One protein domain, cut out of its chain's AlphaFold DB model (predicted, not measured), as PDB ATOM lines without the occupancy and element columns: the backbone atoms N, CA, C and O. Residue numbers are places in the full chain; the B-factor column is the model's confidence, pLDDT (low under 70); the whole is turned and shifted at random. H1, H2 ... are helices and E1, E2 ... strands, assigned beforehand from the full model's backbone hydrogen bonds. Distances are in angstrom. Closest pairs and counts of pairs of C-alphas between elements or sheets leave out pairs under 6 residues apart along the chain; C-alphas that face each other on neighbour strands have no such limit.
ATOM      1  N   GLY A   6     194.869 -50.000 248.473       84.38
ATOM      2  CA  GLY A   6     194.270 -51.170 249.086       84.38
ATOM      3  C   GLY A   6     192.848 -51.460 248.613       84.38
ATOM      4  O   GLY A   6     192.394 -50.903 247.611       84.38
ATOM      5  N   PRO A   7     192.147 -52.363 249.323       84.56
ATOM      6  CA  PRO A   7     190.781 -52.730 248.989       84.56
ATOM      7  C   PRO A   7     189.832 -51.537 249.130       84.56
ATOM      8  O   PRO A   7     190.080 -50.595 249.886       84.56
ATOM      9  N   VAL A   8     188.723 -51.615 248.396       88.81
ATOM     10  CA  VAL A   8     187.616 -50.665 248.511       88.81
ATOM     11  C   VAL A   8     186.694 -51.128 249.634       88.81
ATOM     12  O   VAL A   8     186.257 -52.280 249.643       88.81
ATOM     13  N   SER A   9     186.374 -50.222 250.549       90.12
ATOM     14  CA  SER A   9     185.390 -50.435 251.609       90.12
ATOM     15  C   SER A   9     184.110 -49.686 251.266       90.12
ATOM     16  O   SER A   9     184.170 -48.552 250.800       90.12
ATOM     17  N   TYR A  10     182.950 -50.300 251.509       94.06
ATOM     18  CA  TYR A  10     181.641 -49.693 251.257       94.06
ATOM     19  C   TYR A  10     180.860 -49.514 252.554       94.06
ATOM     20  O   TYR A  10     180.788 -50.424 253.383       94.06
ATOM     21  N   THR A  11     180.220 -48.360 252.695       92.88
ATOM     22  CA  THR A  11     179.270 -48.076 253.771       92.88
ATOM     23  C   THR A  11     177.854 -48.251 253.245       92.88
ATOM     24  O   THR A  11     177.533 -47.799 252.144       92.88
ATOM     25  N   TYR A  12     177.008 -48.912 254.035       96.12
ATOM     26  CA  TYR A  12     175.627 -49.204 253.671       96.12
ATOM     27  C   TYR A  12     174.648 -48.483 254.592       96.12
ATOM     28  O   TYR A  12     174.887 -48.348 255.792       96.12
ATOM     29  N   THR A  13     173.497 -48.105 254.049       96.31
ATOM     30  CA  THR A  13     172.360 -47.584 254.809       96.31
ATOM     31  C   THR A  13     171.095 -48.330 254.408       96.31
ATOM     32  O   THR A  13     170.884 -48.632 253.232       96.31
ATOM     33  N   THR A  14     170.266 -48.662 255.394       97.44
ATOM     34  CA  THR A  14     168.983 -49.336 255.170       97.44
ATOM     35  C   THR A  14     167.898 -48.303 254.896       97.44
ATOM     36  O   THR A  14     167.734 -47.359 255.670       97.44
ATOM     37  N   GLY A  15     167.174 -48.479 253.793       96.00
ATOM     38  CA  GLY A  15     166.062 -47.622 253.406       96.00
ATOM     39  C   GLY A  15     164.762 -47.946 254.154       96.00
ATOM     40  O   GLY A  15     164.649 -48.994 254.796       96.00
ATOM     41  N   PRO A  16     163.742 -47.077 254.038       96.06
ATOM     42  CA  PRO A  16     162.407 -47.317 254.601       96.06
ATOM     43  C   PRO A  16     161.722 -48.570 254.033       96.06
ATOM     44  O   PRO A  16     160.806 -49.111 254.642       96.06
ATOM     45  N   ASP A  17     162.168 -49.028 252.864       96.19
ATOM     46  CA  ASP A  17     161.719 -50.243 252.186       96.19
ATOM     47  C   ASP A  17     162.418 -51.523 252.694       96.19
ATOM     48  O   ASP A  17     162.186 -52.610 252.165       96.19
ATOM     49  N   GLY A  18     163.293 -51.404 253.701       96.00
ATOM     50  CA  GLY A  18     164.043 -52.509 254.295       96.00
ATOM     51  C   GLY A  18     165.246 -52.982 253.472       96.00
ATOM     52  O   GLY A  18     165.915 -53.937 253.873       96.00
ATOM     53  N   LYS A  19     165.560 -52.339 252.340       97.50
ATOM     54  CA  LYS A  19     166.698 -52.720 251.488       97.50
ATOM     55  C   LYS A  19     167.960 -51.950 251.868       97.50
ATOM     56  O   LYS A  19     167.899 -50.817 252.337       97.50
ATOM     57  N   ARG A  20     169.128 -52.574 251.668       96.88
ATOM     58  CA  ARG A  20     170.435 -51.936 251.896       96.88
ATOM     59  C   ARG A  20     170.941 -51.271 250.624       96.88
ATOM     60  O   ARG A  20     171.001 -51.910 249.578       96.88
ATOM     61  N   TYR A  21     171.383 -50.030 250.765       94.62
ATOM     62  CA  TYR A  21     171.963 -49.213 249.706       94.62
ATOM     63  C   TYR A  21     173.382 -48.803 250.081       94.62
ATOM     64  O   TYR A  21     173.656 -48.578 251.258       94.62
ATOM     65  N   ILE A  22     174.276 -48.697 249.099       94.94
ATOM     66  CA  ILE A  22     175.623 -48.152 249.307       94.94
ATOM     67  C   ILE A  22     175.500 -46.632 249.391       94.94
ATOM     68  O   ILE A  22     175.006 -46.001 248.459       94.94
ATOM     69  N   THR A  23     175.937 -46.051 250.501       94.12
ATOM     70  CA  THR A  23     175.885 -44.602 250.754       94.12
ATOM     71  C   THR A  23     177.261 -43.956 250.820       94.12
ATOM     72  O   THR A  23     177.364 -42.735 250.767       94.12
ATOM     73  N   GLY A  24     178.323 -44.758 250.876       92.25
ATOM     74  CA  GLY A  24     179.699 -44.284 250.827       92.25
ATOM     75  C   GLY A  24     180.657 -45.379 250.378       92.25
ATOM     76  O   GLY A  24     180.341 -46.570 250.448       92.25
ATOM     77  N   GLY A  25     181.836 -44.968 249.921       89.75
ATOM     78  CA  GLY A  25     182.935 -45.869 249.612       89.75
ATOM     79  C   GLY A  25     184.279 -45.178 249.806       89.75
ATOM     80  O   GLY A  25     184.427 -44.014 249.440       89.75
ATOM     81  N   GLU A  26     185.245 -45.891 250.376       87.44
ATOM     82  CA  GLU A  26     186.614 -45.411 250.581       87.44
ATOM     83  C   GLU A  26     187.629 -46.398 249.993       87.44
ATOM     84  O   GLU A  26     187.390 -47.606 249.943       87.44
ATOM     85  N   VAL A  27     188.766 -45.876 249.533       89.25
ATOM     86  CA  VAL A  27     189.897 -46.677 249.048       89.25
ATOM     87  C   VAL A  27     191.038 -46.493 250.032       89.25
ATOM     88  O   VAL A  27     191.586 -45.398 250.135       89.25
ATOM     89  N   SER A  28     191.398 -47.547 250.760       87.88
ATOM     90  CA  SER A  28     192.494 -47.466 251.728       87.88
ATOM     91  C   SER A  28     193.852 -47.390 251.025       87.88
ATOM     92  O   SER A  28     194.012 -47.876 249.909       87.88
ATOM     93  N   ILE A  29     194.863 -46.828 251.686       90.31
ATOM     94  CA  ILE A  29     196.255 -46.847 251.218       90.31
ATOM     95  C   ILE A  29     197.004 -47.950 251.972       90.31
ATOM     96  O   ILE A  29     196.873 -48.074 253.188       90.31
ATOM     97  N   GLN A  30     197.782 -48.762 251.257       91.00
ATOM     98  CA  GLN A  30     198.580 -49.842 251.831       91.00
ATOM     99  C   GLN A  30     200.050 -49.456 251.972       91.00
ATOM    100  O   GLN A  30     200.632 -48.760 251.139       91.00
ATOM    101  N   ILE A  31     200.659 -49.982 253.028       91.56
ATOM    102  CA  ILE A  31     202.082 -49.850 253.310       91.56
ATOM    103  C   ILE A  31     202.799 -51.040 252.679       91.56
ATOM    104  O   ILE A  31     202.607 -52.179 253.096       91.56
ATOM    105  N   VAL A  32     203.644 -50.764 251.688       91.00
ATOM    106  CA  VAL A  32     204.456 -51.779 251.010       91.00
ATOM    107  C   VAL A  32     205.927 -51.418 251.168       91.00
ATOM    108  O   VAL A  32     206.379 -50.385 250.670       91.00
ATOM    109  N   GLN A  33     206.669 -52.261 251.882       92.81
ATOM    110  CA  GLN A  33     208.120 -52.127 252.008       92.81
ATOM    111  C   GLN A  33     208.808 -52.642 250.738       92.81
ATOM    112  O   GLN A  33     208.298 -53.538 250.064       92.81
ATOM    113  N   GLY A  34     209.942 -52.036 250.394       92.75
ATOM    114  CA  GLY A  34     210.785 -52.469 249.285       92.75
ATOM    115  C   GLY A  34     211.758 -53.573 249.698       92.75
ATOM    116  O   GLY A  34     211.869 -53.917 250.875       92.75
ATOM    117  N   LYS A  35     212.500 -54.109 248.726       93.56
ATOM    118  CA  LYS A  35     213.541 -55.119 248.978       93.56
ATOM    119  C   LYS A  35     214.798 -54.515 249.595       93.56
ATOM    120  O   LYS A  35     215.525 -55.206 250.300       93.56
ATOM    121  N   THR A  36     215.065 -53.241 249.314       96.31
ATOM    122  CA  THR A  36     216.204 -52.500 249.865       96.31
ATOM    123  C   THR A  36     215.723 -51.368 250.774       96.31
ATOM    124  O   THR A  36     214.610 -50.857 250.591       96.31
ATOM    125  N   PRO A  37     216.548 -50.906 251.733       96.38
ATOM    126  CA  PRO A  37     216.184 -49.766 252.573       96.38
ATOM    127  C   PRO A  37     215.916 -48.497 251.758       96.38
ATOM    128  O   PRO A  37     215.013 -47.729 252.081       96.38
ATOM    129  N   ASP A  38     216.640 -48.307 250.654       95.88
ATOM    130  CA  ASP A  38     216.428 -47.201 249.720       95.88
ATOM    131  C   ASP A  38     215.066 -47.240 249.033       95.88
ATOM    132  O   ASP A  38     214.382 -46.216 248.936       95.88
ATOM    133  N   GLU A  39     214.653 -48.418 248.571       96.62
ATOM    134  CA  GLU A  39     213.335 -48.609 247.975       96.62
ATOM    135  C   GLU A  39     212.235 -48.373 249.015       96.62
ATOM    136  O   GLU A  39     211.274 -47.654 248.746       96.62
ATOM    137  N   THR A  40     212.412 -48.885 250.235       96.50
ATOM    138  CA  THR A  40     211.477 -48.650 251.340       96.50
ATOM    139  C   THR A  40     211.335 -47.164 251.658       96.50
ATOM    140  O   THR A  40     210.212 -46.686 251.785       96.50
ATOM    141  N   ILE A  41     212.432 -46.399 251.720       97.31
ATOM    142  CA  ILE A  41     212.369 -44.946 251.954       97.31
ATOM    143  C   ILE A  41     211.523 -44.256 250.878       97.31
ATOM    144  O   ILE A  41     210.651 -43.455 251.212       97.31
ATOM    145  N   ARG A  42     211.751 -44.588 249.601       96.56
ATOM    146  CA  ARG A  42     211.004 -44.006 248.475       96.56
ATOM    147  C   ARG A  42     209.524 -44.385 248.518       96.56
ATOM    148  O   ARG A  42     208.669 -43.511 248.391       96.56
ATOM    149  N   ASN A  43     209.219 -45.661 248.745       95.88
ATOM    150  CA  ASN A  43     207.845 -46.154 248.823       95.88
ATOM    151  C   ASN A  43     207.087 -45.498 249.983       95.88
ATOM    152  O   ASN A  43     205.971 -45.015 249.795       95.88
ATOM    153  N   MET A  44     207.706 -45.411 251.166       97.00
ATOM    154  CA  MET A  44     207.094 -44.770 252.332       97.00
ATOM    155  C   MET A  44     206.868 -43.274 252.123       97.00
ATOM    156  O   MET A  44     205.853 -42.740 252.567       97.00
ATOM    157  N   GLU A  45     207.757 -42.592 251.402       96.12
ATOM    158  CA  GLU A  45     207.558 -41.188 251.058       96.12
ATOM    159  C   GLU A  45     206.355 -40.982 250.127       96.12
ATOM    160  O   GLU A  45     205.555 -40.068 250.355       96.12
ATOM    161  N   ILE A  46     206.179 -41.852 249.125       95.38
ATOM    162  CA  ILE A  46     205.016 -41.820 248.228       95.38
ATOM    163  C   ILE A  46     203.731 -42.092 249.013       95.38
ATOM    164  O   ILE A  46     202.775 -41.326 248.889       95.38
ATOM    165  N   VAL A  47     203.718 -43.129 249.857       95.56
ATOM    166  CA  VAL A  47     202.571 -43.488 250.708       95.56
ATOM    167  C   VAL A  47     202.189 -42.330 251.630       95.56
ATOM    168  O   VAL A  47     201.030 -41.922 251.662       95.56
ATOM    169  N   ARG A  48     203.168 -41.741 252.329       95.94
ATOM    170  CA  ARG A  48     202.956 -40.594 253.221       95.94
ATOM    171  C   ARG A  48     202.371 -39.401 252.473       95.94
ATOM    172  O   ARG A  48     201.444 -38.766 252.966       95.94
ATOM    173  N   ARG A  49     202.908 -39.085 251.290       95.00
ATOM    174  CA  ARG A  49     202.399 -37.989 250.455       95.00
ATOM    175  C   ARG A  49     200.988 -38.258 249.956       95.00
ATOM    176  O   ARG A  49     200.188 -37.338 249.982       95.00
ATOM    177  N   ALA A  50     200.696 -39.475 249.504       93.19
ATOM    178  CA  ALA A  50     199.378 -39.842 249.000       93.19
ATOM    179  C   ALA A  50     198.311 -39.747 250.100       93.19
ATOM    180  O   ALA A  50     197.255 -39.169 249.871       93.19
ATOM    181  N   ALA A  51     198.623 -40.234 251.303       93.69
ATOM    182  CA  ALA A  51     197.720 -40.171 252.447       93.69
ATOM    183  C   ALA A  51     197.455 -38.729 252.917       93.69
ATOM    184  O   ALA A  51     196.345 -38.385 253.303       93.69
ATOM    185  N   LEU A  52     198.456 -37.850 252.843       95.00
ATOM    186  CA  LEU A  52     198.311 -36.437 253.212       95.00
ATOM    187  C   LEU A  52     197.930 -35.524 252.033       95.00
ATOM    188  O   LEU A  52     197.935 -34.307 252.194       95.00
ATOM    189  N   ALA A  53     197.654 -36.077 250.846       93.56
ATOM    190  CA  ALA A  53     197.365 -35.289 249.648       93.56
ATOM    191  C   ALA A  53     196.008 -34.556 249.678       93.56
ATOM    192  O   ALA A  53     195.951 -33.439 249.156       93.56
ATOM    193  N   PRO A  54     194.916 -35.130 250.227       90.31
ATOM    194  CA  PRO A  54     193.642 -34.423 250.333       90.31
ATOM    195  C   PRO A  54     193.737 -33.193 251.245       90.31
ATOM    196  O   PRO A  54     194.516 -33.172 252.196       90.31
ATOM    197  N   ALA A  55     192.900 -32.184 250.988       93.00
ATOM    198  CA  ALA A  55     192.853 -30.968 251.806       93.00
ATOM    199  C   ALA A  55     192.423 -31.238 253.262       93.00
ATOM    200  O   ALA A  55     192.879 -30.546 254.170       93.00
ATOM    201  N   ASP A  56     191.581 -32.252 253.476       92.44
ATOM    202  CA  ASP A  56     191.186 -32.754 254.794       92.44
ATOM    203  C   ASP A  56     191.393 -34.280 254.836       92.44
ATOM    204  O   ASP A  56     190.553 -35.032 254.334       92.44
ATOM    205  N   PRO A  57     192.553 -34.765 255.322       92.94
ATOM    206  CA  PRO A  57     192.847 -36.193 255.360       92.94
ATOM    207  C   PRO A  57     192.032 -36.888 256.456       92.94
ATOM    208  O   PRO A  57     191.985 -36.422 257.601       92.94
ATOM    209  N   SER A  58     191.465 -38.057 256.146       93.44
ATOM    210  CA  SER A  58     190.716 -38.856 257.121       93.44
ATOM    211  C   SER A  58     191.615 -39.327 258.285       93.44
ATOM    212  O   SER A  58     192.846 -39.364 258.160       93.44
ATOM    213  N   PRO A  59     191.050 -39.714 259.446       92.75
ATOM    214  CA  PRO A  59     191.825 -40.333 260.526       92.75
ATOM    215  C   PRO A  59     192.656 -41.545 260.072       92.75
ATOM    216  O   PRO A  59     193.786 -41.719 260.531       92.75
ATOM    217  N   GLN A  60     192.119 -42.342 259.149       91.25
ATOM    218  CA  GLN A  60     192.758 -43.512 258.558       91.25
ATOM    219  C   GLN A  60     193.988 -43.107 257.741       91.25
ATOM    220  O   GLN A  60     195.071 -43.655 257.950       91.25
ATOM    221  N   ASP A  61     193.860 -42.095 256.882       93.94
ATOM    222  CA  ASP A  61     194.974 -41.597 256.074       93.94
ATOM    223  C   ASP A  61     196.101 -41.042 256.953       93.94
ATOM    224  O   ASP A  61     197.279 -41.356 256.763       93.94
ATOM    225  N   ARG A  62     195.753 -40.267 257.989       95.56
ATOM    226  CA  ARG A  62     196.747 -39.752 258.943       95.56
ATOM    227  C   ARG A  62     197.476 -40.876 259.676       95.56
ATOM    228  O   ARG A  62     198.684 -40.776 259.886       95.56
ATOM    229  N   ALA A  63     196.768 -41.946 260.041       95.12
ATOM    230  CA  ALA A  63     197.379 -43.117 260.662       95.12
ATOM    231  C   ALA A  63     198.369 -43.809 259.709       95.12
ATOM    232  O   ALA A  63     199.492 -44.108 260.115       95.12
ATOM    233  N   VAL A  64     198.003 -43.987 258.435       95.00
ATOM    234  CA  VAL A  64     198.900 -44.541 257.404       95.00
ATOM    235  C   VAL A  64     200.133 -43.655 257.211       95.00
ATOM    236  O   VAL A  64     201.256 -44.159 257.173       95.00
ATOM    237  N   ALA A  65     199.965 -42.331 257.159       96.12
ATOM    238  CA  ALA A  65     201.077 -41.392 257.031       96.12
ATOM    239  C   ALA A  65     202.049 -41.452 258.224       96.12
ATOM    240  O   ALA A  65     203.272 -41.385 258.042       96.12
ATOM    241  N   ALA A  66     201.523 -41.599 259.444       97.31
ATOM    242  CA  ALA A  66     202.329 -41.752 260.652       97.31
ATOM    243  C   ALA A  66     203.133 -43.062 260.630       97.31
ATOM    244  O   ALA A  66     204.346 -43.039 260.843       97.31
ATOM    245  N   GLN A  67     202.489 -44.181 260.288       96.56
ATOM    246  CA  GLN A  67     203.152 -45.482 260.160       96.56
ATOM    247  C   GLN A  67     204.231 -45.469 259.068       96.56
ATOM    248  O   GLN A  67     205.358 -45.906 259.301       96.56
ATOM    249  N   ALA A  68     203.932 -44.892 257.900       96.94
ATOM    250  CA  ALA A  68     204.906 -44.738 256.821       96.94
ATOM    251  C   ALA A  68     206.127 -43.924 257.277       96.94
ATOM    252  O   ALA A  68     207.263 -44.282 256.974       96.94
ATOM    253  N   THR A  69     205.915 -42.871 258.070       97.81
ATOM    254  CA  THR A  69     207.003 -42.059 258.633       97.81
ATOM    255  C   THR A  69     207.896 -42.870 259.576       97.81
ATOM    256  O   THR A  69     209.118 -42.749 259.499       97.81
ATOM    257  N   GLN A  70     207.315 -43.718 260.427       98.06
ATOM    258  CA  GLN A  70     208.073 -44.592 261.330       98.06
ATOM    259  C   GLN A  70     208.937 -45.592 260.550       98.06
ATOM    260  O   GLN A  70     210.138 -45.699 260.792       98.06
ATOM    261  N   ILE A  71     208.356 -46.265 259.555       97.75
ATOM    262  CA  ILE A  71     209.073 -47.237 258.716       97.75
ATOM    263  C   ILE A  71     210.171 -46.548 257.900       97.75
ATOM    264  O   ILE A  71     211.283 -47.060 257.790       97.75
ATOM    265  N   GLN A  72     209.900 -45.353 257.373       97.50
ATOM    266  CA  GLN A  72     210.890 -44.557 256.654       97.50
ATOM    267  C   GLN A  72     212.096 -44.213 257.538       97.50
ATOM    268  O   GLN A  72     213.231 -44.232 257.065       97.50
ATOM    269  N   GLN A  73     211.873 -43.883 258.814       98.00
ATOM    270  CA  GLN A  73     212.958 -43.624 259.764       98.00
ATOM    271  C   GLN A  73     213.767 -44.890 260.044       98.00
ATOM    272  O   GLN A  73     214.994 -44.841 259.972       98.00
ATOM    273  N   GLN A  74     213.096 -46.022 260.263       97.25
ATOM    274  CA  GLN A  74     213.766 -47.307 260.457       97.25
ATOM    275  C   GLN A  74     214.640 -47.677 259.249       97.25
ATOM    276  O   GLN A  74     215.813 -48.007 259.408       97.25
ATOM    277  N   ALA A  75     214.115 -47.528 258.033       97.69
ATOM    278  CA  ALA A  75     214.857 -47.806 256.807       97.69
ATOM    279  C   ALA A  75     216.060 -46.863 256.607       97.69
ATOM    280  O   ALA A  75     217.079 -47.267 256.054       97.69
ATOM    281  N   ARG A  76     215.995 -45.611 257.083       96.88
ATOM    282  CA  ARG A  76     217.154 -44.699 257.065       96.88
ATOM    283  C   ARG A  76     218.269 -45.161 257.997       96.88
ATOM    284  O   ARG A  76     219.434 -45.039 257.630       96.88
ATOM    285  N   ILE A  77     217.916 -45.688 259.168       97.50
ATOM    286  CA  ILE A  77     218.876 -46.261 260.119       97.50
ATOM    287  C   ILE A  77     219.508 -47.522 259.518       97.50
ATOM    288  O   ILE A  77     220.729 -47.638 259.488       97.50
ATOM    289  N   GLU A  78     218.687 -48.416 258.960       95.81
ATOM    290  CA  GLU A  78     219.131 -49.623 258.252       95.81
ATOM    291  C   GLU A  78     220.115 -49.281 257.121       95.81
ATOM    292  O   GLU A  78     221.194 -49.858 257.034       95.81
ATOM    293  N   LYS A  79     219.789 -48.275 256.298       96.19
ATOM    294  CA  LYS A  79     220.658 -47.807 255.212       96.19
ATOM    295  C   LYS A  79     222.019 -47.325 255.719       96.19
ATOM    296  O   LYS A  79     223.036 -47.593 255.084       96.19
ATOM    297  N   ALA A  80     222.042 -46.581 256.825       95.12
ATOM    298  CA  ALA A  80     223.289 -46.107 257.414       95.12
ATOM    299  C   ALA A  80     224.152 -47.281 257.902       95.12
ATOM    300  O   ALA A  80     225.339 -47.321 257.594       95.12
ATOM    301  N   ARG A  81     223.534 -48.271 258.562       94.94
ATOM    302  CA  ARG A  81     224.212 -49.489 259.025       94.94
ATOM    303  C   ARG A  81     224.842 -50.275 257.872       94.94
ATOM    304  O   ARG A  81     226.020 -50.599 257.950       94.94
ATOM    305  N   LEU A  82     224.090 -50.527 256.797       93.50
ATOM    306  CA  LEU A  82     224.604 -51.262 255.632       93.50
ATOM    307  C   LEU A  82     225.787 -50.542 254.976       93.50
ATOM    308  O   LEU A  82     226.774 -51.177 254.629       93.50
ATOM    309  N   LYS A  83     225.732 -49.210 254.875       92.88
ATOM    310  CA  LYS A  83     226.836 -48.418 254.315       92.88
ATOM    311  C   LYS A  83     228.117 -48.511 255.151       92.88
ATOM    312  O   LYS A  83     229.212 -48.429 254.602       92.88
ATOM    313  N   ASP A  84     227.994 -48.633 256.470       92.62
ATOM    314  CA  ASP A  84     229.146 -48.808 257.356       92.62
ATOM    315  C   ASP A  84     229.702 -50.241 257.302       92.62
ATOM    316  O   ASP A  84     230.901 -50.434 257.489       92.62
ATOM    317  N   GLU A  85     228.853 -51.237 257.036       90.62
ATOM    318  CA  GLU A  85     229.254 -52.634 256.819       90.62
ATOM    319  C   GLU A  85     229.980 -52.813 255.482       90.62
ATOM    320  O   GLU A  85     231.087 -53.345 255.471       90.62
ATOM    321  N   GLU A  86     229.439 -52.264 254.389       89.06
ATOM    322  CA  GLU A  86     230.066 -52.288 253.058       89.06
ATOM    323  C   GLU A  86     231.488 -51.703 253.087       89.06
ATOM    324  O   GLU A  86     232.423 -52.305 252.563       89.06
ATOM    325  N   LYS A  87     231.686 -50.577 253.784       88.19
ATOM    326  CA  LYS A  87     233.015 -49.962 253.936       88.19
ATOM    327  C   LYS A  87     234.014 -50.850 254.676       88.19
ATOM    328  O   LYS A  87     235.181 -50.895 254.305       88.19
ATOM    329  N   LYS A  88     233.577 -51.551 255.727       85.75
ATOM    330  CA  LYS A  88     234.453 -52.452 256.493       85.75
ATOM    331  C   LYS A  88     234.859 -53.670 255.666       85.75
ATOM    332  O   LYS A  88     236.009 -54.092 255.736       85.75
ATOM    333  N   GLU A  89     233.942 -54.205 254.863       79.50
ATOM    334  CA  GLU A  89     234.233 -55.322 253.960       79.50
ATOM    335  C   GLU A  89     235.185 -54.928 252.817       79.50
ATOM    336  O   GLU A  89     236.022 -55.737 252.409       79.50
ATOM    337  N   GLU A  90     235.093 -53.696 252.308       75.06
ATOM    338  CA  GLU A  90     236.047 -53.148 251.332       75.06
ATOM    339  C   GLU A  90     237.458 -53.009 251.939       75.06
ATOM    340  O   GLU A  90     238.434 -53.470 251.345       75.06
ATOM    341  N   GLU A  91     237.572 -52.498 253.170       70.56
ATOM    342  CA  GLU A  91     238.854 -52.357 253.883       70.56
ATOM    343  C   GLU A  91     239.543 -53.702 254.210       70.56
ATOM    344  O   GLU A  91     240.774 -53.761 254.331       70.56
ATOM    345  N   GLU A  92     238.788 -54.797 254.358       65.38
ATOM    346  CA  GLU A  92     239.347 -56.141 254.570       65.38
ATOM    347  C   GLU A  92     239.808 -56.817 253.270       65.38
ATOM    348  O   GLU A  92     240.784 -57.578 253.282       65.38
ATOM    349  N   LYS A  93     239.175 -56.511 252.129       62.22
ATOM    350  CA  LYS A  93     239.579 -57.047 250.817       62.22
ATOM    351  C   LYS A  93     240.889 -56.438 250.314       62.22
ATOM    352  O   LYS A  93     241.690 -57.160 249.718       62.22
ATOM    353  N   ASP A  94     241.160 -55.175 250.638       59.75
ATOM    354  CA  ASP A  94     242.402 -54.491 250.249       59.75
ATOM    355  C   ASP A  94     243.643 -54.984 251.019       59.75
ATOM    356  O   ASP A  94     244.765 -54.933 250.509       59.75
TER     357      ASP A  94
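This is residues 6 to 94 of the 172 residues of an uncharacterized protein of Nitrospirae bacterium (UniProt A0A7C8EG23). Two hairpins sit end to end in a long rod: a two-stranded ribbon, E1 and E2, then a helical hairpin, H1 and H2, whose longer helix H2 ends in a tip, residues 83 to 94, that sticks out. The 89 printed residues hold two named strands, then two named helices, in a mixed class. The sheet is antiparallel, order E1 - E2. The whole is extended, radius of gyration of the C-alphas 20.7 A, spanning 81 by 23 by 13 A.

E1, residues 6 to 14, begins at C-alpha 6 (194.270, -51.170, 249.086) and is 26.1 A long. E2, residues 20 to 29, 26.3 A, bends by 57 degrees at residue 23. H1, residues 37 to 51, is 20.8 A long. H2, residues 59 to 94, 53.5 A, ends at C-alpha 94 (242.402, -54.491, 250.249).

In the hairpin of E1 and E2, N 9 and O 26 are within hydrogen-bond range at 2.9 A. The closest C-alphas of E2 and H2, Ile 29 and Val 64, are 7.1 A apart. H1 and H2, a helical hairpin, touch, closest at the C-alphas of Arg 48 and Ala 65, 4.3 A, with a shallow tilt of 15 degrees, opposite ways. Every O i to N i+4 pair in H1 and H2 is within hydrogen-bond range. E1 is apart from both helices.

The farthest C-alphas, Asp 17 and Asp 94, are 80.8 A apart. The printed part has no cut and no long link. The model's pLDDT is under 70 at residues 92 to 94.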